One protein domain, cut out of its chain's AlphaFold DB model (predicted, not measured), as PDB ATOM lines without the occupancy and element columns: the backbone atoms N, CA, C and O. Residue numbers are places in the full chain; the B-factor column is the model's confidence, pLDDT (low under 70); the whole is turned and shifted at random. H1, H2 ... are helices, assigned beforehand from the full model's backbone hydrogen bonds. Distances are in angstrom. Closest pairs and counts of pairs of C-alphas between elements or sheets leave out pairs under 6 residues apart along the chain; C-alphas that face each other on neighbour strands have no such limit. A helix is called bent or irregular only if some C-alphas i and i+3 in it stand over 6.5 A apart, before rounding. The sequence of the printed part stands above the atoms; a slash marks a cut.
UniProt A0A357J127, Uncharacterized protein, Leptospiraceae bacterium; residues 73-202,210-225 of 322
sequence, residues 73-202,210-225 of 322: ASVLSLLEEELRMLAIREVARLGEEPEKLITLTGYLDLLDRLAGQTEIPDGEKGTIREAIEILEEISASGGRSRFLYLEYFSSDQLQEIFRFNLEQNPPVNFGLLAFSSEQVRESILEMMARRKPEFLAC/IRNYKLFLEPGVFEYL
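This is residues 73 to 202 and 210 to 225 of the 322 residues of an uncharacterized protein of Leptospiraceae bacterium (UniProt A0A357J127). Look first for H6, the core of a rounded cluster of helices: H3 and H7 run along H6, and the longest helix, H1, crosses it and folds back into H2 as a hairpin. H5 crosses H7, H8 reaches from H7 to H3, and H9 packs on H7 away from the core. The printed part has 146 residues with ten named helices, H1 to H10 in order, and no named strand: all helix, packed part aligned, part crossed. It is compact, with a radius of gyration of the C-alphas of 14.6 A and spans of 43 by 34 by 30 A.

Find C-alpha 73 at (239.696, 189.003, 267.414); from there H1, residues 73 to 93, runs 30.3 A to C-alpha 93 at (221.001, 165.847, 273.116). H2, residues 98 to 113, is 22.3 A long, and H3, residues 122 to 140, 28.0 A. H4 is residues 148 to 152, and H5 is residues 155 to 168, 19.8 A. H6, residues 170 to 179, is 15.9 A long, and H7, residues 182 to 195, 19.9 A. H8 is residues 197 to 202, H9 residues 210 to 216, and H10 residues 219 to 222, ending at C-alpha 222 at (236.661, 187.411, 298.214). H3 is only just irregular, with C-alphas 123 and 126 6.6 A apart; H9 is irregular, with C-alphas 211 and 214 8.0 A apart.

Start at H1: it forms a hairpin with H2, at a shallow tilt of 16 degrees, closest at C-alphas 91 and 101, 5.8 A. H1 touches H6 with residues 79 to 83 alone, at a steep tilt of 57 degrees, closest at C-alphas 80 and 172, 6.0 A. H3 touches H6 at a shallow tilt of 21 degrees, the same way, closest at C-alphas 136 and 178, 4.7 A. H6 and H7 form a hairpin at 24 degrees, closest at C-alphas 177 and 185, 5.1 A. H7 touches H5, closest at C-alphas 162 and 188, 6.1 A, and only just touches H4, with 3 pairs of C-alphas within 8 A. H3 and H7 are apart. Every O i to N i+4 pair is within hydrogen-bond range in H1, H5 and H7, against 11 of 12 in H2, 13 of 15 in H3, 3 of 6 in H6, 0 of 1 in H4, 0 of 2 in H8 and 1 of 3 in H9; O i to N i+3 pairs within range are 2 of 2 in H4, 2 of 3 in H8 and 3 of 4 in H9, and H10 is too short for an O i to N i+4 pair.

The C-alphas farthest apart, those of Glu 96 and Pro 219, are 43.1 A apart. Residues 203 to 209 are not printed, and C-alphas 202 and 210 are 17.3 A apart across the cut. Of the links printed whole, none is long. Mean pLDDT of the printed part is 89.5; look for values under 70 at residue 95 and residues 142 to 145.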
ATOM      1  N   ALA A  73     241.088 188.963 267.856       89.56
ATOM      2  CA  ALA A  73     239.696 189.003 267.414       89.56
ATOM      3  C   ALA A  73     239.285 187.712 266.690       89.56
ATOM      4  O   ALA A  73     238.207 187.178 266.944       89.56
ATOM      5  N   SER A  74     240.156 187.169 265.840       92.00
ATOM      6  CA  SER A  74     239.914 185.895 265.155       92.00
ATOM      7  C   SER A  74     239.960 184.726 266.131       92.00
ATOM      8  O   SER A  74     239.127 183.830 266.040       92.00
ATOM      9  N   VAL A  75     240.878 184.743 267.104       91.75
ATOM     10  CA  VAL A  75     240.894 183.746 268.186       91.75
ATOM     11  C   VAL A  75     239.594 183.798 268.990       91.75
ATOM     12  O   VAL A  75     238.977 182.756 269.185       91.75
ATOM     13  N   LEU A  76     239.129 184.983 269.396       91.19
ATOM     14  CA  LEU A  76     237.833 185.144 270.062       91.19
ATOM     15  C   LEU A  76     236.691 184.580 269.205       91.19
ATOM     16  O   LEU A  76     235.893 183.794 269.705       91.19
ATOM     17  N   SER A  77     236.649 184.911 267.912       91.44
ATOM     18  CA  SER A  77     235.631 184.395 266.989       91.44
ATOM     19  C   SER A  77     235.640 182.863 266.898       91.44
ATOM     20  O   SER A  77     234.577 182.243 266.881       91.44
ATOM     21  N   LEU A  78     236.820 182.232 266.906       94.12
ATOM     22  CA  LEU A  78     236.943 180.771 266.939       94.12
ATOM     23  C   LEU A  78     236.429 180.176 268.253       94.12
ATOM     24  O   LEU A  78     235.732 179.163 268.224       94.12
ATOM     25  N   LEU A  79     236.754 180.800 269.387       94.19
ATOM     26  CA  LEU A  79     236.302 180.358 270.707       94.19
ATOM     27  C   LEU A  79     234.780 180.474 270.842       94.19
ATOM     28  O   LEU A  79     234.134 179.535 271.307       94.19
ATOM     29  N   GLU A  80     234.211 181.596 270.398       92.69
ATOM     30  CA  GLU A  80     232.766 181.809 270.330       92.69
ATOM     31  C   GLU A  80     232.086 180.744 269.479       92.69
ATOM     32  O   GLU A  80     231.121 180.121 269.919       92.69
ATOM     33  N   GLU A  81     232.595 180.504 268.272       92.94
ATOM     34  CA  GLU A  81     231.966 179.573 267.346       92.94
ATOM     35  C   GLU A  81     232.078 178.121 267.814       92.94
ATOM     36  O   GLU A  81     231.107 177.366 267.743       92.94
ATOM     37  N   GLU A  82     233.230 177.713 268.354       92.62
ATOM     38  CA  GLU A  82     233.378 176.388 268.955       92.62
ATOM     39  C   GLU A  82     232.416 176.215 270.136       92.62
ATOM     40  O   GLU A  82     231.744 175.185 270.226       92.62
ATOM     41  N   LEU A  83     232.265 177.234 270.988       91.25
ATOM     42  CA  LEU A  83     231.303 177.215 272.087       91.25
ATOM     43  C   LEU A  83     229.849 177.141 271.592       91.25
ATOM     44  O   LEU A  83     229.084 176.333 272.123       91.25
ATOM     45  N   ARG A  84     229.470 177.910 270.559       89.50
ATOM     46  CA  ARG A  84     228.132 177.840 269.942       89.50
ATOM     47  C   ARG A  84     227.855 176.444 269.396       89.50
ATOM     48  O   ARG A  84     226.832 175.848 269.726       89.50
ATOM     49  N   MET A  85     228.778 175.885 268.609       88.62
ATOM     50  CA  MET A  85     228.642 174.534 268.059       88.62
ATOM     51  C   MET A  85     228.489 173.478 269.159       88.62
ATOM     52  O   MET A  85     227.715 172.529 269.001       88.62
ATOM     53  N   LEU A  86     229.213 173.628 270.272       87.12
ATOM     54  CA  LEU A  86     229.079 172.749 271.430       87.12
ATOM     55  C   LEU A  86     227.704 172.893 272.075       87.12
ATOM     56  O   LEU A  86     226.991 171.898 272.166       87.12
ATOM     57  N   ALA A  87     227.298 174.103 272.451       83.25
ATOM     58  CA  ALA A  87     226.003 174.339 273.080       83.25
ATOM     59  C   ALA A  87     224.835 173.857 272.199       83.25
ATOM     60  O   ALA A  87     223.951 173.165 272.696       83.25
ATOM     61  N   ILE A  88     224.864 174.103 270.881       83.44
ATOM     62  CA  ILE A  88     223.845 173.612 269.933       83.44
ATOM     63  C   ILE A  88     223.809 172.079 269.889       83.44
ATOM     64  O   ILE A  88     222.729 171.480 269.915       83.44
ATOM     65  N   ARG A  89     224.976 171.420 269.830       82.81
ATOM     66  CA  ARG A  89     225.044 169.951 269.852       82.81
ATOM     67  C   ARG A  89     224.410 169.392 271.121       82.81
ATOM     68  O   ARG A  89     223.707 168.386 271.059       82.81
ATOM     69  N   GLU A  90     224.663 170.031 272.255       79.31
ATOM     70  CA  GLU A  90     224.144 169.574 273.540       79.31
ATOM     71  C   GLU A  90     222.646 169.861 273.705       79.31
ATOM     72  O   GLU A  90     221.920 168.997 274.191       79.31
ATOM     73  N   VAL A  91     222.144 170.984 273.185       75.94
ATOM     74  CA  VAL A  91     220.699 171.255 273.061       75.94
ATOM     75  C   VAL A  91     219.997 170.130 272.293       75.94
ATOM     76  O   VAL A  91     218.956 169.643 272.724       75.94
ATOM     77  N   ALA A  92     220.581 169.631 271.201       70.56
ATOM     78  CA  ALA A  92     220.005 168.504 270.462       70.56
ATOM     79  C   ALA A  92     219.995 167.182 271.262       70.56
ATOM     80  O   ALA A  92     219.185 166.298 270.979       70.56
ATOM     81  N   ARG A  93     220.883 167.036 272.254       75.56
ATOM     82  CA  ARG A  93     221.001 165.847 273.116       75.56
ATOM     83  C   ARG A  93     220.021 165.877 274.294       75.56
ATOM     84  O   ARG A  93     219.532 164.827 274.693       75.56
ATOM     85  N   LEU A  94     219.721 167.063 274.823       73.81
ATOM     86  CA  LEU A  94     218.863 167.298 275.996       73.81
ATOM     87  C   LEU A  94     217.356 167.293 275.681       73.81
ATOM     88  O   LEU A  94     216.576 167.834 276.458       73.81
ATOM     89  N   GLY A  95     216.923 166.708 274.559       62.28
ATOM     90  CA  GLY A  95     215.560 166.828 274.012       62.28
ATOM     91  C   GLY A  95     214.386 166.465 274.943       62.28
ATOM     92  O   GLY A  95     213.241 166.725 274.583       62.28
ATOM     93  N   GLU A  96     214.648 165.905 276.126       72.56
ATOM     94  CA  GLU A  96     213.652 165.542 277.143       72.56
ATOM     95  C   GLU A  96     213.681 166.443 278.404       72.56
ATOM     96  O   GLU A  96     212.868 166.253 279.305       72.56
ATOM     97  N   GLU A  97     214.557 167.456 278.466       85.88
ATOM     98  CA  GLU A  97     214.737 168.356 279.621       85.88
ATOM     99  C   GLU A  97     214.466 169.833 279.245       85.88
ATOM    100  O   GLU A  97     215.401 170.614 279.036       85.88
ATOM    101  N   PRO A  98     213.190 170.261 279.153       84.56
ATOM    102  CA  PRO A  98     212.817 171.571 278.606       84.56
ATOM    103  C   PRO A  98     213.420 172.766 279.355       84.56
ATOM    104  O   PRO A  98     213.744 173.774 278.732       84.56
ATOM    105  N   GLU A  99     213.619 172.666 280.669       88.31
ATOM    106  CA  GLU A  99     214.210 173.742 281.478       88.31
ATOM    107  C   GLU A  99     215.702 173.945 281.166       88.31
ATOM    108  O   GLU A  99     216.157 175.082 280.995       88.31
ATOM    109  N   LYS A 100     216.460 172.851 280.991       89.06
ATOM    110  CA  LYS A 100     217.870 172.919 280.578       89.06
ATOM    111  C   LYS A 100     218.007 173.470 279.162       89.06
ATOM    112  O   LYS A 100     218.899 174.273 278.901       89.06
ATOM    113  N   LEU A 101     217.094 173.087 278.264       87.94
ATOM    114  CA  LEU A 101     217.050 173.620 276.900       87.94
ATOM    115  C   LEU A 101     216.856 175.138 276.900       87.94
ATOM    116  O   LEU A 101     217.647 175.832 276.271       87.94
ATOM    117  N   ILE A 102     215.863 175.650 277.640       90.31
ATOM    118  CA  ILE A 102     215.599 177.096 277.750       90.31
ATOM    119  C   ILE A 102     216.843 177.832 278.253       90.31
ATOM    120  O   ILE A 102     217.246 178.835 277.664       90.31
ATOM    121  N   THR A 103     217.485 177.302 279.293       92.69
ATOM    122  CA  THR A 103     218.682 177.899 279.898       92.69
ATOM    123  C   THR A 103     219.850 177.959 278.910       92.69
ATOM    124  O   THR A 103     220.452 179.017 278.731       92.69
ATOM    125  N   LEU A 104     220.136 176.863 278.198       90.62
ATOM    126  CA  LEU A 104     221.201 176.835 277.191       90.62
ATOM    127  C   LEU A 104     220.894 177.719 275.979       90.62
ATOM    128  O   LEU A 104     221.802 178.362 275.456       90.62
ATOM    129  N   THR A 105     219.634 177.792 275.538       89.81
ATOM    130  CA  THR A 105     219.245 178.726 274.472       89.81
ATOM    131  C   THR A 105     219.378 180.180 274.917       89.81
ATOM    132  O   THR A 105     219.923 180.986 274.175       89.81
ATOM    133  N   GLY A 106     218.996 180.505 276.157       92.00
ATOM    134  CA  GLY A 106     219.194 181.842 276.719       92.00
ATOM    135  C   GLY A 106     220.674 182.205 276.850       92.00
ATOM    136  O   GLY A 106     221.059 183.345 276.607       92.00
ATOM    137  N   TYR A 107     221.528 181.230 277.161       93.38
ATOM    138  CA  TYR A 107     222.977 181.417 277.158       93.38
ATOM    139  C   TYR A 107     223.550 181.664 275.754       93.38
ATOM    140  O   TYR A 107     224.412 182.526 275.591       93.38
ATOM    141  N   LEU A 108     223.051 180.962 274.731       91.75
ATOM    142  CA  LEU A 108     223.401 181.242 273.334       91.75
ATOM    143  C   LEU A 108     222.998 182.668 272.930       91.75
ATOM    144  O   LEU A 108     223.819 183.394 272.380       91.75
ATOM    145  N   ASP A 109     221.790 183.105 273.291       92.62
ATOM    146  CA  ASP A 109     221.335 184.478 273.037       92.62
ATOM    147  C   ASP A 109     222.203 185.520 273.771       92.62
ATOM    148  O   ASP A 109     222.424 186.632 273.281       92.62
ATOM    149  N   LEU A 110     222.715 185.175 274.959       93.12
ATOM    150  CA  LEU A 110     223.620 186.027 275.729       93.12
ATOM    151  C   LEU A 110     224.990 186.198 275.072       93.12
ATOM    152  O   LEU A 110     225.525 187.305 275.135       93.12
ATOM    153  N   LEU A 111     225.535 185.159 274.427       91.69
ATOM    154  CA  LEU A 111     226.797 185.257 273.681       91.69
ATOM    155  C   LEU A 111     226.719 186.330 272.593       91.69
ATOM    156  O   LEU A 111     227.677 187.075 272.399       91.69
ATOM    157  N   ASP A 112     225.577 186.436 271.916       90.69
ATOM    158  CA  ASP A 112     225.404 187.393 270.825       90.69
ATOM    159  C   ASP A 112     225.018 188.785 271.345       90.69
ATOM    160  O   ASP A 112     225.536 189.799 270.879       90.69
ATOM    161  N   ARG A 113     224.136 188.867 272.349       92.88
ATOM    162  CA  ARG A 113     223.682 190.155 272.897       92.88
ATOM    163  C   ARG A 113     224.771 190.895 273.674       92.88
ATOM    164  O   ARG A 113     224.777 192.128 273.670       92.88
ATOM    165  N   LEU A 114     225.640 190.165 274.371       91.12
ATOM    166  CA  LEU A 114     226.736 190.740 275.153       91.12
ATOM    167  C   LEU A 114     228.041 190.861 274.352       91.12
ATOM    168  O   LEU A 114     229.033 191.348 274.892       91.12
ATOM    169  N   ALA A 115     228.045 190.498 273.066       89.62
ATOM    170  CA  ALA A 115     229.169 190.781 272.185       89.62
ATOM    171  C   ALA A 115     229.432 192.299 272.114       89.62
ATOM    172  O   ALA A 115     228.532 193.112 271.891       89.62
ATOM    173  N   GLY A 116     230.683 192.690 272.341       87.00
ATOM    174  CA  GLY A 116     231.137 194.073 272.480       87.00
ATOM    175  C   GLY A 116     230.835 194.724 273.836       87.00
ATOM    176  O   GLY A 116     231.135 195.908 274.006       87.00
ATOM    177  N   GLN A 117     230.242 194.005 274.796       88.44
ATOM    178  CA  GLN A 117     229.939 194.534 276.129       88.44
ATOM    179  C   GLN A 117     230.996 194.118 277.154       88.44
ATOM    180  O   GLN A 117     231.441 192.978 277.193       88.44
ATOM    181  N   THR A 118     231.362 195.045 278.039       86.19
ATOM    182  CA  THR A 118     232.378 194.823 279.084       86.19
ATOM    183  C   THR A 118     231.797 194.409 280.439       86.19
ATOM    184  O   THR A 118     232.541 194.239 281.410       86.19
ATOM    185  N   GLU A 119     230.471 194.361 280.548       89.56
ATOM    186  CA  GLU A 119     229.725 194.133 281.786       89.56
ATOM    187  C   GLU A 119     228.600 193.126 281.548       89.56
ATOM    188  O   GLU A 119     228.072 193.007 280.445       89.56
ATOM    189  N   ILE A 120     228.229 192.412 282.611       91.81
ATOM    190  CA  ILE A 120     227.129 191.449 282.609       91.81
ATOM    191  C   ILE A 120     226.029 192.016 283.507       91.81
ATOM    192  O   ILE A 120     226.280 192.198 284.706       91.81
ATOM    193  N   PRO A 121     224.821 192.281 282.979       92.56
ATOM    194  CA  PRO A 121     223.712 192.758 283.795       92.56
ATOM    195  C   PRO A 121     223.359 191.754 284.898       92.56
ATOM    196  O   PRO A 121     223.347 190.547 284.660       92.56
ATOM    197  N   ASP A 122     223.015 192.237 286.095       89.75
ATOM    198  CA  ASP A 122     222.778 191.371 287.262       89.75
ATOM    199  C   ASP A 122     221.705 190.296 287.027       89.75
ATOM    200  O   ASP A 122     221.855 189.171 287.498       89.75
ATOM    201  N   GLY A 123     220.663 190.610 286.248       89.69
ATOM    202  CA  GLY A 123     219.602 189.659 285.896       89.69
ATOM    203  C   GLY A 123     220.068 188.475 285.039       89.69
ATOM    204  O   GLY A 123     219.439 187.426 285.073       89.69
ATOM    205  N   GLU A 124     221.184 188.615 284.321       92.88
ATOM    206  CA  GLU A 124     221.723 187.582 283.421       92.88
ATOM    207  C   GLU A 124     222.738 186.672 284.121       92.88
ATOM    208  O   GLU A 124     223.021 185.563 283.667       92.88
ATOM    209  N   LYS A 125     223.294 187.124 285.253       92.38
ATOM    210  CA  LYS A 125     224.332 186.396 285.997       92.38
ATOM    211  C   LYS A 125     223.859 185.016 286.459       92.38
ATOM    212  O   LYS A 125     224.664 184.087 286.484       92.38
ATOM    213  N   GLY A 126     222.576 184.893 286.814       92.00
ATOM    214  CA  GLY A 126     221.946 183.623 287.190       92.00
ATOM    215  C   GLY A 126     221.876 182.649 286.015       92.00
ATOM    216  O   GLY A 126     222.387 181.540 286.121       92.00
ATOM    217  N   THR A 127     221.358 183.104 284.871       93.25
ATOM    218  CA  THR A 127     221.267 182.300 283.643       93.25
ATOM    219  C   THR A 127     222.633 181.819 283.167       93.25
ATOM    220  O   THR A 127     222.765 180.661 282.785       93.25
ATOM    221  N   ILE A 128     223.666 182.667 283.230       94.69
ATOM    222  CA  ILE A 128     225.038 182.250 282.902       94.69
ATOM    223  C   ILE A 128     225.487 181.137 283.846       94.69
ATOM    224  O   ILE A 128     225.933 180.097 283.372       94.69
ATOM    225  N   ARG A 129     225.342 181.321 285.165       94.81
ATOM    226  CA  ARG A 129     225.763 180.320 286.154       94.81
ATOM    227  C   ARG A 129     225.082 178.970 285.913       94.81
ATOM    228  O   ARG A 129     225.777 177.964 285.804       94.81
ATOM    229  N   GLU A 130     223.759 178.967 285.772       93.88
ATOM    230  CA  GLU A 130     222.961 177.758 285.522       93.88
ATOM    231  C   GLU A 130     223.348 177.088 284.196       93.88
ATOM    232  O   GLU A 130     223.497 175.867 284.127       93.88
ATOM    233  N   ALA A 131     223.590 177.872 283.142       93.38
ATOM    234  CA  ALA A 131     224.057 177.337 281.869       93.38
ATOM    235  C   ALA A 131     225.422 176.652 282.003       93.38
ATOM    236  O   ALA A 131     225.612 175.567 281.456       93.38
ATOM    237  N   ILE A 132     226.365 177.240 282.746       93.69
ATOM    238  CA  ILE A 132     227.679 176.623 282.961       93.69
ATOM    239  C   ILE A 132     227.566 175.333 283.778       93.69
ATOM    240  O   ILE A 132     228.264 174.374 283.456       93.69
ATOM    241  N   GLU A 133     226.681 175.267 284.778       92.56
ATOM    242  CA  GLU A 133     226.409 174.027 285.529       92.56
ATOM    243  C   GLU A 133     225.918 172.909 284.602       92.56
ATOM    244  O   GLU A 133     226.442 171.796 284.634       92.56
ATOM    245  N   ILE A 134     224.983 173.223 283.701       90.50
ATOM    246  CA  ILE A 134     224.490 172.267 282.701       90.50
ATOM    247  C   ILE A 134     225.625 171.822 281.766       90.50
ATOM    248  O   ILE A 134     225.785 170.630 281.495       90.50
ATOM    249  N   LEU A 135     226.428 172.760 281.258       88.81
ATOM    250  CA  LEU A 135     227.541 172.441 280.358       88.81
ATOM    251  C   LEU A 135     228.615 171.589 281.054       88.81
ATOM    252  O   LEU A 135     229.190 170.701 280.420       88.81
ATOM    253  N   GLU A 136     228.866 171.812 282.345       88.50
ATOM    254  CA  GLU A 136     229.800 171.020 283.149       88.50
ATOM    255  C   GLU A 136     229.298 169.587 283.370       88.50
ATOM    256  O   GLU A 136     230.038 168.638 283.102       88.50
ATOM    257  N   GLU A 137     228.030 169.411 283.753       87.88
ATOM    258  CA  GLU A 137     227.385 168.094 283.888       87.88
ATOM    259  C   GLU A 137     227.508 167.281 282.583       87.88
ATOM    260  O   GLU A 137     227.818 166.081 282.560       87.88
ATOM    261  N   ILE A 138     227.305 167.956 281.454       81.62
ATOM    262  CA  ILE A 138     227.393 167.355 280.126       81.62
ATOM    263  C   ILE A 138     228.836 166.988 279.767       81.62
ATOM    264  O   ILE A 138     229.083 165.898 279.243       81.62
ATOM    265  N   SER A 139     229.786 167.871 280.075       81.62
ATOM    266  CA  SER A 139     231.218 167.630 279.903       81.62
ATOM    267  C   SER A 139     231.663 166.396 280.701       81.62
ATOM    268  O   SER A 139     232.256 165.473 280.138       81.62
ATOM    269  N   ALA A 140     231.267 166.301 281.974       80.69
ATOM    270  CA  ALA A 140     231.621 165.200 282.869       80.69
ATOM    271  C   ALA A 140     230.990 163.847 282.478       80.69
ATOM    272  O   ALA A 140     231.617 162.800 282.641       80.69
ATOM    273  N   SER A 141     229.770 163.843 281.930       73.62
ATOM    274  CA  SER A 141     229.013 162.617 281.598       73.62
ATOM    275  C   SER A 141     229.450 161.903 280.308       73.62
ATOM    276  O   SER A 141     228.907 160.850 279.971       73.62
ATOM    277  N   GLY A 142     230.432 162.432 279.576       63.16
ATOM    278  CA  GLY A 142     230.949 161.790 278.360       63.16
ATOM    279  C   GLY A 142     231.518 162.739 277.305       63.16
ATOM    280  O   GLY A 142     231.774 162.311 276.175       63.16
ATOM    281  N   GLY A 143     231.704 164.018 277.635       60.66
ATOM    282  CA  GLY A 143     232.359 164.984 276.766       60.66
ATOM    283  C   GLY A 143     233.857 164.702 276.644       60.66
ATOM    284  O   GLY A 143     234.560 164.505 277.628       60.66
ATOM    285  N   ARG A 144     234.382 164.699 275.413       63.94
ATOM    286  CA  ARG A 144     235.826 164.897 275.204       63.94
ATOM    287  C   ARG A 144     236.157 166.349 275.534       63.94
ATOM    288  O   ARG A 144     235.409 167.219 275.086       63.94
ATOM    289  N   SER A 145     237.279 166.584 276.214       69.25
ATOM    290  CA  SER A 145     237.864 167.919 276.379       69.25
ATOM    291  C   SER A 145     237.914 168.648 275.035       69.25
ATOM    292  O   SER A 145     238.230 168.049 273.999       69.25
ATOM    293  N   ARG A 146     237.527 169.923 275.048       84.94
ATOM    294  CA  ARG A 146     237.489 170.801 273.870       84.94
ATOM    295  C   ARG A 146     238.483 171.927 274.055       84.94
ATOM    296  O   ARG A 146     239.076 172.038 275.127       84.94
ATOM    297  N   PHE A 147     238.675 172.730 273.012       89.69
ATOM    298  CA  PHE A 147     239.636 173.825 273.055       89.69
ATOM    299  C   PHE A 147     241.059 173.341 273.385       89.69
ATOM    300  O   PHE A 147     241.821 174.038 274.047       89.69
ATOM    301  N   LEU A 148     241.432 172.133 272.936       85.56
ATOM    302  CA  LEU A 148     242.708 171.495 273.304       85.56
ATOM    303  C   LEU A 148     243.918 172.342 272.904       85.56
ATOM    304  O   LEU A 148     244.950 172.335 273.564       85.56
ATOM    305  N   TYR A 149     243.772 173.120 271.836       88.62
ATOM    306  CA  TYR A 149     244.807 174.031 271.374       88.62
ATOM    307  C   TYR A 149     245.112 175.166 272.358       88.62
ATOM    308  O   TYR A 149     246.180 175.769 272.249       88.62
ATOM    309  N   LEU A 150     244.226 175.445 273.323       91.69
ATOM    310  CA  LEU A 150     244.498 176.415 274.379       91.69
ATOM    311  C   LEU A 150     245.653 175.969 275.283       91.69
ATOM    312  O   LEU A 150     246.419 176.805 275.750       91.69
ATOM    313  N   GLU A 151     245.849 174.663 275.471       88.38
ATOM    314  CA  GLU A 151     246.937 174.123 276.300       88.38
ATOM    315  C   GLU A 151     248.329 174.395 275.721       88.38
ATOM    316  O   GLU A 151     249.327 174.330 276.436       88.38
ATOM    317  N   TYR A 152     248.406 174.692 274.424       87.19
ATOM    318  CA  TYR A 152     249.673 174.936 273.749       87.19
ATOM    319  C   TYR A 152     250.161 176.378 273.900       87.19
ATOM    320  O   TYR A 152     251.337 176.649 273.654       87.19
ATOM    321  N   PHE A 153     249.292 177.311 274.295       87.31
ATOM    322  CA  PHE A 153     249.697 178.690 274.538       87.31
ATOM    323  C   PHE A 153     250.534 178.813 275.813       87.31
ATOM    324  O   PHE A 153     250.312 178.132 276.816       87.31
ATOM    325  N   SER A 154     251.485 179.747 275.793       88.50
ATOM    326  CA  SER A 154     252.155 180.183 277.020       88.50
ATOM    327  C   SER A 154     251.170 180.869 277.971       88.50
ATOM    328  O   SER A 154     250.121 181.364 277.554       88.50
ATOM    329  N   SER A 155     251.531 180.943 279.255       88.31
ATOM    330  CA  SER A 155     250.713 181.626 280.264       88.31
ATOM    331  C   SER A 155     250.398 183.069 279.856       88.31
ATOM    332  O   SER A 155     249.234 183.451 279.865       88.31
ATOM    333  N   ASP A 156     251.388 183.833 279.383       90.19
ATOM    334  CA  ASP A 156     251.188 185.227 278.960       90.19
ATOM    335  C   ASP A 156     250.180 185.352 277.806       90.19
ATOM    336  O   ASP A 156     249.309 186.221 277.833       90.19
ATOM    337  N   GLN A 157     250.245 184.444 276.825       89.44
ATOM    338  CA  GLN A 157     249.305 184.421 275.700       89.44
ATOM    339  C   GLN A 157     247.884 184.068 276.150       89.44
ATOM    340  O   GLN A 157     246.929 184.716 275.727       89.44
ATOM    341  N   LEU A 158     247.732 183.077 277.034       92.00
ATOM    342  CA  LEU A 158     246.433 182.734 277.615       92.00
ATOM    343  C   LEU A 158     245.835 183.914 278.382       92.00
ATOM    344  O   LEU A 158     244.664 184.243 278.198       92.00
ATOM    345  N   GLN A 159     246.641 184.584 279.206       92.25
ATOM    346  CA  GLN A 159     246.201 185.754 279.959       92.25
ATOM    347  C   GLN A 159     245.774 186.892 279.018       92.25
ATOM    348  O   GLN A 159     244.776 187.558 279.288       92.25
ATOM    349  N   GLU A 160     246.468 187.101 277.895       92.88
ATOM    350  CA  GLU A 160     246.067 188.091 276.891       92.88
ATOM    351  C   GLU A 160     244.735 187.738 276.214       92.88
ATOM    352  O   GLU A 160     243.855 188.601 276.144       92.88
ATOM    353  N   ILE A 161     244.561 186.485 275.779       93.06
ATOM    354  CA  ILE A 161     243.320 185.992 275.158       93.06
ATOM    355  C   ILE A 161     242.150 186.141 276.130       93.06
ATOM    356  O   ILE A 161     241.128 186.731 275.789       93.06
ATOM    357  N   PHE A 162     242.293 185.665 277.369       95.19
ATOM    358  CA  PHE A 162     241.205 185.729 278.343       95.19
ATOM    359  C   PHE A 162     240.892 187.157 278.760       95.19
ATOM    360  O   PHE A 162     239.715 187.481 278.904       95.19
ATOM    361  N   ARG A 163     241.900 188.028 278.887       95.25
ATOM    362  CA  ARG A 163     241.682 189.463 279.102       95.25
ATOM    363  C   ARG A 163     240.867 190.063 277.959       95.25
ATOM    364  O   ARG A 163     239.886 190.749 278.219       95.25
ATOM    365  N   PHE A 164     241.261 189.791 276.716       94.00
ATOM    366  CA  PHE A 164     240.554 190.283 275.538       94.00
ATOM    367  C   PHE A 164     239.104 189.789 275.518       94.00
ATOM    368  O   PHE A 164     238.189 190.592 275.365       94.00
ATOM    369  N   ASN A 165     238.868 188.507 275.795       92.81
ATOM    370  CA  ASN A 165     237.520 187.947 275.885       92.81
ATOM    371  C   ASN A 165     236.695 188.588 277.014       92.81
ATOM    372  O   ASN A 165     235.531 188.900 276.800       92.81
ATOM    373  N   LEU A 166     237.274 188.852 278.193       93.25
ATOM    374  CA  LEU A 166     236.572 189.557 279.279       93.25
ATOM    375  C   LEU A 166     236.171 190.989 278.909       93.25
ATOM    376  O   LEU A 166     235.242 191.535 279.497       93.25
ATOM    377  N   GLU A 167     236.896 191.616 277.987       91.81
ATOM    378  CA  GLU A 167     236.629 192.978 277.528       91.81
ATOM    379  C   GLU A 167     235.705 193.017 276.305       91.81
ATOM    380  O   GLU A 167     235.077 194.042 276.066       91.81
ATOM    381  N   GLN A 168     235.638 191.948 275.513       92.19
ATOM    382  CA  GLN A 168     234.888 191.937 274.254       92.19
ATOM    383  C   GLN A 168     233.641 191.060 274.295       92.19
ATOM    384  O   GLN A 168     232.651 191.409 273.667       92.19
ATOM    385  N   ASN A 169     233.662 189.930 274.994       91.75
ATOM    386  CA  ASN A 169     232.507 189.046 275.131       91.75
ATOM    387  C   ASN A 169     232.663 188.153 276.380       91.75
ATOM    388  O   ASN A 169     233.070 186.990 276.276       91.75
ATOM    389  N   PRO A 170     232.375 188.683 277.587       92.50
ATOM    390  CA  PRO A 170     232.588 187.969 278.839       92.50
ATOM    391  C   PRO A 170     231.980 186.558 278.895       92.50
ATOM    392  O   PRO A 170     232.689 185.664 279.369       92.50
ATOM    393  N   PRO A 171     230.737 186.314 278.405       94.00
ATOM    394  CA  PRO A 171     230.133 184.982 278.326       94.00
ATOM    395  C   PRO A 171     231.067 183.879 277.815       94.00
ATOM    396  O   PRO A 171     231.097 182.796 278.393       94.00
ATOM    397  N   VAL A 172     231.905 184.158 276.813       93.88
ATOM    398  CA  VAL A 172     232.816 183.165 276.218       93.88
ATOM    399  C   VAL A 172     233.699 182.506 277.270       93.88
ATOM    400  O   VAL A 172     233.786 181.280 277.323       93.88
ATOM    401  N   ASN A 173     234.301 183.298 278.159       95.38
ATOM    402  CA  ASN A 173     235.196 182.765 279.183       95.38
ATOM    403  C   ASN A 173     234.477 181.828 280.160       95.38
ATOM    404  O   ASN A 173     235.086 180.861 280.607       95.38
ATOM    405  N   PHE A 174     233.196 182.055 280.455       94.75
ATOM    406  CA  PHE A 174     232.423 181.152 281.310       94.75
ATOM    407  C   PHE A 174     232.192 179.802 280.638       94.75
ATOM    408  O   PHE A 174     232.408 178.763 281.260       94.75
ATOM    409  N   GLY A 175     231.835 179.804 279.352       92.75
ATOM    410  CA  GLY A 175     231.678 178.577 278.570       92.75
ATOM    411  C   GLY A 175     232.969 177.761 278.485       92.75
ATOM    412  O   GLY A 175     232.942 176.534 278.592       92.75
ATOM    413  N   LEU A 176     234.117 178.438 278.369       93.56
ATOM    414  CA  LEU A 176     235.426 177.783 278.359       93.56
ATOM    415  C   LEU A 176     235.731 177.052 279.673       93.56
ATOM    416  O   LEU A 176     236.344 175.983 279.619       93.56
ATOM    417  N   LEU A 177     235.284 177.554 280.834       93.31
ATOM    418  CA  LEU A 177     235.525 176.903 282.133       93.31
ATOM    419  C   LEU A 177     234.967 175.465 282.185       93.31
ATOM    420  O   LEU A 177     235.582 174.601 282.818       93.31
ATOM    421  N   ALA A 178     233.842 175.200 281.507       89.50
ATOM    422  CA  ALA A 178     233.162 173.900 281.512       89.50
ATOM    423  C   ALA A 178     233.858 172.825 280.653       89.50
ATOM    424  O   ALA A 178     233.833 171.639 280.991       89.50
ATOM    425  N   PHE A 179     234.493 173.219 279.543       87.50
ATOM    426  CA  PHE A 179     235.018 172.274 278.543       87.50
ATOM    427  C   PHE A 179     236.543 172.219 278.432       87.50
ATOM    428  O   PHE A 179     237.072 171.285 277.820       87.50
ATOM    429  N   SER A 180     237.234 173.211 278.990       89.31
ATOM    430  CA  SER A 180     238.694 173.294 278.942       89.31
ATOM    431  C   SER A 180     239.340 172.510 280.085       89.31
ATOM    432  O   SER A 180     238.685 172.128 281.059       89.31
ATOM    433  N   SER A 181     240.645 172.277 279.979       88.94
ATOM    434  CA  SER A 181     241.418 171.630 281.036       88.94
ATOM    435  C   SER A 181     241.596 172.499 282.278       88.94
ATOM    436  O   SER A 181     241.351 173.707 282.268       88.94
ATOM    437  N   GLU A 182     242.050 171.869 283.365       88.44
ATOM    438  CA  GLU A 182     242.289 172.523 284.655       88.44
ATOM    439  C   GLU A 182     243.226 173.734 284.521       88.44
ATOM    440  O   GLU A 182     242.915 174.797 285.042       88.44
ATOM    441  N   GLN A 183     244.320 173.620 283.758       88.88
ATOM    442  CA  GLN A 183     245.276 174.717 283.550       88.88
ATOM    443  C   GLN A 183     244.627 175.942 282.887       88.88
ATOM    444  O   GLN A 183     244.849 177.087 283.296       88.88
ATOM    445  N   VAL A 184     243.822 175.706 281.850       92.50
ATOM    446  CA  VAL A 184     243.100 176.765 281.136       92.50
ATOM    447  C   VAL A 184     242.059 177.395 282.057       92.50
ATOM    448  O   VAL A 184     241.983 178.618 282.162       92.50
ATOM    449  N   ARG A 185     241.309 176.567 282.789       92.56
ATOM    450  CA  ARG A 185     240.320 177.009 283.774       92.56
ATOM    451  C   ARG A 185     240.948 177.888 284.855       92.56
ATOM    452  O   ARG A 185     240.431 178.963 285.141       92.56
ATOM    453  N   GLU A 186     242.076 177.465 285.417       92.06
ATOM    454  CA  GLU A 186     242.828 178.222 286.423       92.06
ATOM    455  C   GLU A 186     243.277 179.584 285.886       92.06
ATOM    456  O   GLU A 186     243.135 180.589 286.583       92.06
ATOM    457  N   SER A 187     243.727 179.629 284.629       93.81
ATOM    458  CA  SER A 187     244.127 180.873 283.962       93.81
ATOM    459  C   SER A 187     242.948 181.836 283.772       93.81
ATOM    460  O   SER A 187     243.091 183.035 284.011       93.81
ATOM    461  N   ILE A 188     241.768 181.326 283.392       95.44
ATOM    462  CA  ILE A 188     240.541 182.130 283.264       95.44
ATOM    463  C   ILE A 188     240.117 182.688 284.629       95.44
ATOM    464  O   ILE A 188     239.832 183.879 284.738       95.44
ATOM    465  N   LEU A 189     240.095 181.849 285.672       95.44
ATOM    466  CA  LEU A 189     239.711 182.265 287.027       95.44
ATOM    467  C   LEU A 189     240.654 183.330 287.588       95.44
ATOM    468  O   LEU A 189     240.200 184.296 288.199       95.44
ATOM    469  N   GLU A 190     241.958 183.172 287.368       94.94
ATOM    470  CA  GLU A 190     242.953 184.172 287.745       94.94
ATOM    471  C   GLU A 190     242.710 185.507 287.027       94.94
ATOM    472  O   GLU A 190     242.724 186.567 287.659       94.94
ATOM    473  N   MET A 191     242.439 185.463 285.722       95.56
ATOM    474  CA  MET A 191     242.158 186.655 284.926       95.56
ATOM    475  C   MET A 191     240.871 187.359 285.387       95.56
ATOM    476  O   MET A 191     240.870 188.580 285.557       95.56
ATOM    477  N   MET A 192     239.802 186.603 285.669       95.75
ATOM    478  CA  MET A 192     238.570 187.136 286.261       95.75
ATOM    479  C   MET A 192     238.855 187.805 287.605       95.75
ATOM    480  O   MET A 192     238.560 188.984 287.761       95.75
ATOM    481  N   ALA A 193     239.510 187.114 288.540       95.25
ATOM    482  CA  ALA A 193     239.821 187.660 289.860       95.25
ATOM    483  C   ALA A 193     240.636 188.965 289.797       95.25
ATOM    484  O   ALA A 193     240.364 189.901 290.543       95.25
ATOM    485  N   ARG A 194     241.605 189.060 288.879       94.44
ATOM    486  CA  ARG A 194     242.472 190.242 288.754       94.44
ATOM    487  C   ARG A 194     241.821 191.428 288.037       94.44
ATOM    488  O   ARG A 194     242.242 192.561 288.262       94.44
ATOM    489  N   ARG A 195     240.887 191.195 287.109       94.75
ATOM    490  CA  ARG A 195     240.360 192.249 286.212       94.75
ATOM    491  C   ARG A 195     238.883 192.553 286.394       94.75
ATOM    492  O   ARG A 195     238.493 193.705 286.224       94.75
ATOM    493  N   LYS A 196     238.089 191.524 286.667       94.94
ATOM    494  CA  LYS A 196     236.626 191.547 286.735       94.94
ATOM    495  C   LYS A 196     236.152 190.617 287.861       94.94
ATOM    496  O   LYS A 196     235.486 189.617 287.579       94.94
ATOM    497  N   PRO A 197     236.552 190.855 289.126       95.00
ATOM    498  CA  PRO A 197     236.239 189.947 290.229       95.00
ATOM    499  C   PRO A 197     234.731 189.727 290.396       95.00
ATOM    500  O   PRO A 197     234.317 188.639 290.783       95.00
ATOM    501  N   GLU A 198     233.894 190.689 290.002       94.31
ATOM    502  CA  GLU A 198     232.436 190.580 290.005       94.31
ATOM    503  C   GLU A 198     231.882 189.430 289.149       94.31
ATOM    504  O   GLU A 198     230.769 188.958 289.390       94.31
ATOM    505  N   PHE A 199     232.653 188.951 288.172       95.62
ATOM    506  CA  PHE A 199     232.289 187.817 287.326       95.62
ATOM    507  C   PHE A 199     232.459 186.474 288.029       95.62
ATOM    508  O   PHE A 199     231.800 185.508 287.649       95.62
ATOM    509  N   LEU A 200     233.257 186.398 289.097       94.94
ATOM    510  CA  LEU A 200     233.406 185.177 289.891       94.94
ATOM    511  C   LEU A 200     232.062 184.709 290.466       94.94
ATOM    512  O   LEU A 200     231.790 183.510 290.525       94.94
ATOM    513  N   ALA A 201     231.146 185.633 290.761       93.38
ATOM    514  CA  ALA A 201     229.801 185.284 291.202       93.38
ATOM    515  C   ALA A 201     229.045 184.413 290.177       93.38
ATOM    516  O   ALA A 201     228.173 183.641 290.562       93.38
ATOM    517  N   CYS A 202     229.356 184.494 288.883       94.25
ATOM    518  CA  CYS A 202     228.721 183.682 287.839       94.25
ATOM    519  C   CYS A 202     229.333 182.284 287.694       94.25
ATOM    520  O   CYS A 202     228.791 181.465 286.960       94.25
ATOM    521  N   ILE A 210     241.395 175.379 294.445       86.69
ATOM    522  CA  ILE A 210     242.097 175.918 295.617       86.69
ATOM    523  C   ILE A 210     243.546 176.336 295.314       86.69
ATOM    524  O   ILE A 210     244.173 176.964 296.162       86.69
ATOM    525  N   ARG A 211     244.106 176.045 294.127       84.94
ATOM    526  CA  ARG A 211     245.469 176.499 293.777       84.94
ATOM    527  C   ARG A 211     245.602 178.023 293.834       84.94
ATOM    528  O   ARG A 211     246.610 178.528 294.322       84.94
ATOM    529  N   ASN A 212     244.543 178.739 293.457       82.81
ATOM    530  CA  ASN A 212     244.491 180.202 293.462       82.81
ATOM    531  C   ASN A 212     243.944 180.792 294.777       82.81
ATOM    532  O   ASN A 212     243.605 181.974 294.823       82.81
ATOM    533  N   TYR A 213     243.873 180.013 295.867       88.81
ATOM    534  CA  TYR A 213     243.206 180.444 297.105       88.81
ATOM    535  C   TYR A 213     243.738 181.767 297.680       88.81
ATOM    536  O   TYR A 213     242.963 182.539 298.231       88.81
ATOM    537  N   LYS A 214     245.038 182.067 297.536       91.06
ATOM    538  CA  LYS A 214     245.617 183.332 298.025       91.06
ATOM    539  C   LYS A 214     245.021 184.550 297.327       91.06
ATOM    540  O   LYS A 214     244.705 185.523 297.997       91.06
ATOM    541  N   LEU A 215     244.843 184.467 296.010       93.31
ATOM    542  CA  LEU A 215     244.199 185.512 295.215       93.31
ATOM    543  C   LEU A 215     242.726 185.657 295.617       93.31
ATOM    544  O   LEU A 215     242.214 186.758 295.762       93.31
ATOM    545  N   PHE A 216     242.058 184.532 295.871       94.31
ATOM    546  CA  PHE A 216     240.666 184.503 296.317       94.31
ATOM    547  C   PHE A 216     240.448 185.088 297.717       94.31
ATOM    548  O   PHE A 216     239.334 185.497 298.017       94.31
ATOM    549  N   LEU A 217     241.478 185.170 298.564       94.56
ATOM    550  CA  LEU A 217     241.407 185.815 299.881       94.56
ATOM    551  C   LEU A 217     241.524 187.344 299.830       94.56
ATOM    552  O   LEU A 217     241.306 187.996 300.852       94.56
ATOM    553  N   GLU A 218     241.898 187.930 298.691       95.50
ATOM    554  CA  GLU A 218     242.025 189.383 298.581       95.50
ATOM    555  C   GLU A 218     240.656 190.056 298.781       95.50
ATOM    556  O   GLU A 218     239.678 189.601 298.188       95.50
ATOM    557  N   PRO A 219     240.539 191.144 299.572       90.31
ATOM    558  CA  PRO A 219     239.239 191.729 299.920       90.31
ATOM    559  C   PRO A 219     238.345 192.051 298.714       90.31
ATOM    560  O   PRO A 219     237.163 191.731 298.727       90.31
ATOM    561  N   GLY A 220     238.917 192.604 297.639       91.38
ATOM    562  CA  GLY A 220     238.181 192.946 296.414       91.38
ATOM    563  C   GLY A 220     237.813 191.756 295.518       91.38
ATOM    564  O   GLY A 220     237.131 191.948 294.519       91.38
ATOM    565  N   VAL A 221     238.266 190.545 295.855       95.56
ATOM    566  CA  VAL A 221     237.961 189.294 295.144       95.56
ATOM    567  C   VAL A 221     237.029 188.430 295.987       95.56
ATOM    568  O   VAL A 221     236.017 187.936 295.493       95.56
ATOM    569  N   PHE A 222     237.348 188.288 297.275       95.88
ATOM    570  CA  PHE A 222     236.661 187.411 298.214       95.88
ATOM    571  C   PHE A 222     235.158 187.695 298.301       95.88
ATOM    572  O   PHE A 222     234.358 186.763 298.344       95.88
ATOM    573  N   GLU A 223     234.772 188.973 298.285       95.56
ATOM    574  CA  GLU A 223     233.373 189.415 298.372       95.56
ATOM    575  C   GLU A 223     232.502 188.929 297.202       95.56
ATOM    576  O   GLU A 223     231.291 188.785 297.361       95.56
ATOM    577  N   TYR A 224     233.109 188.633 296.050       95.06
ATOM    578  CA  TYR A 224     232.402 188.183 294.849       95.06
ATOM    579  C   TYR A 224     232.378 186.664 294.678       95.06
ATOM    580  O   TYR A 224     231.705 186.155 293.779       95.06
ATOM    581  N   LEU A 225     233.088 185.922 295.527       95.00
ATOM    582  CA  LEU A 225     233.047 184.465 295.502       95.00
ATOM    583  C   LEU A 225     231.686 183.958 295.999       95.00
ATOM    584  O   LEU A 225     231.144 184.516 296.957       95.00
TER     585      LEU A 225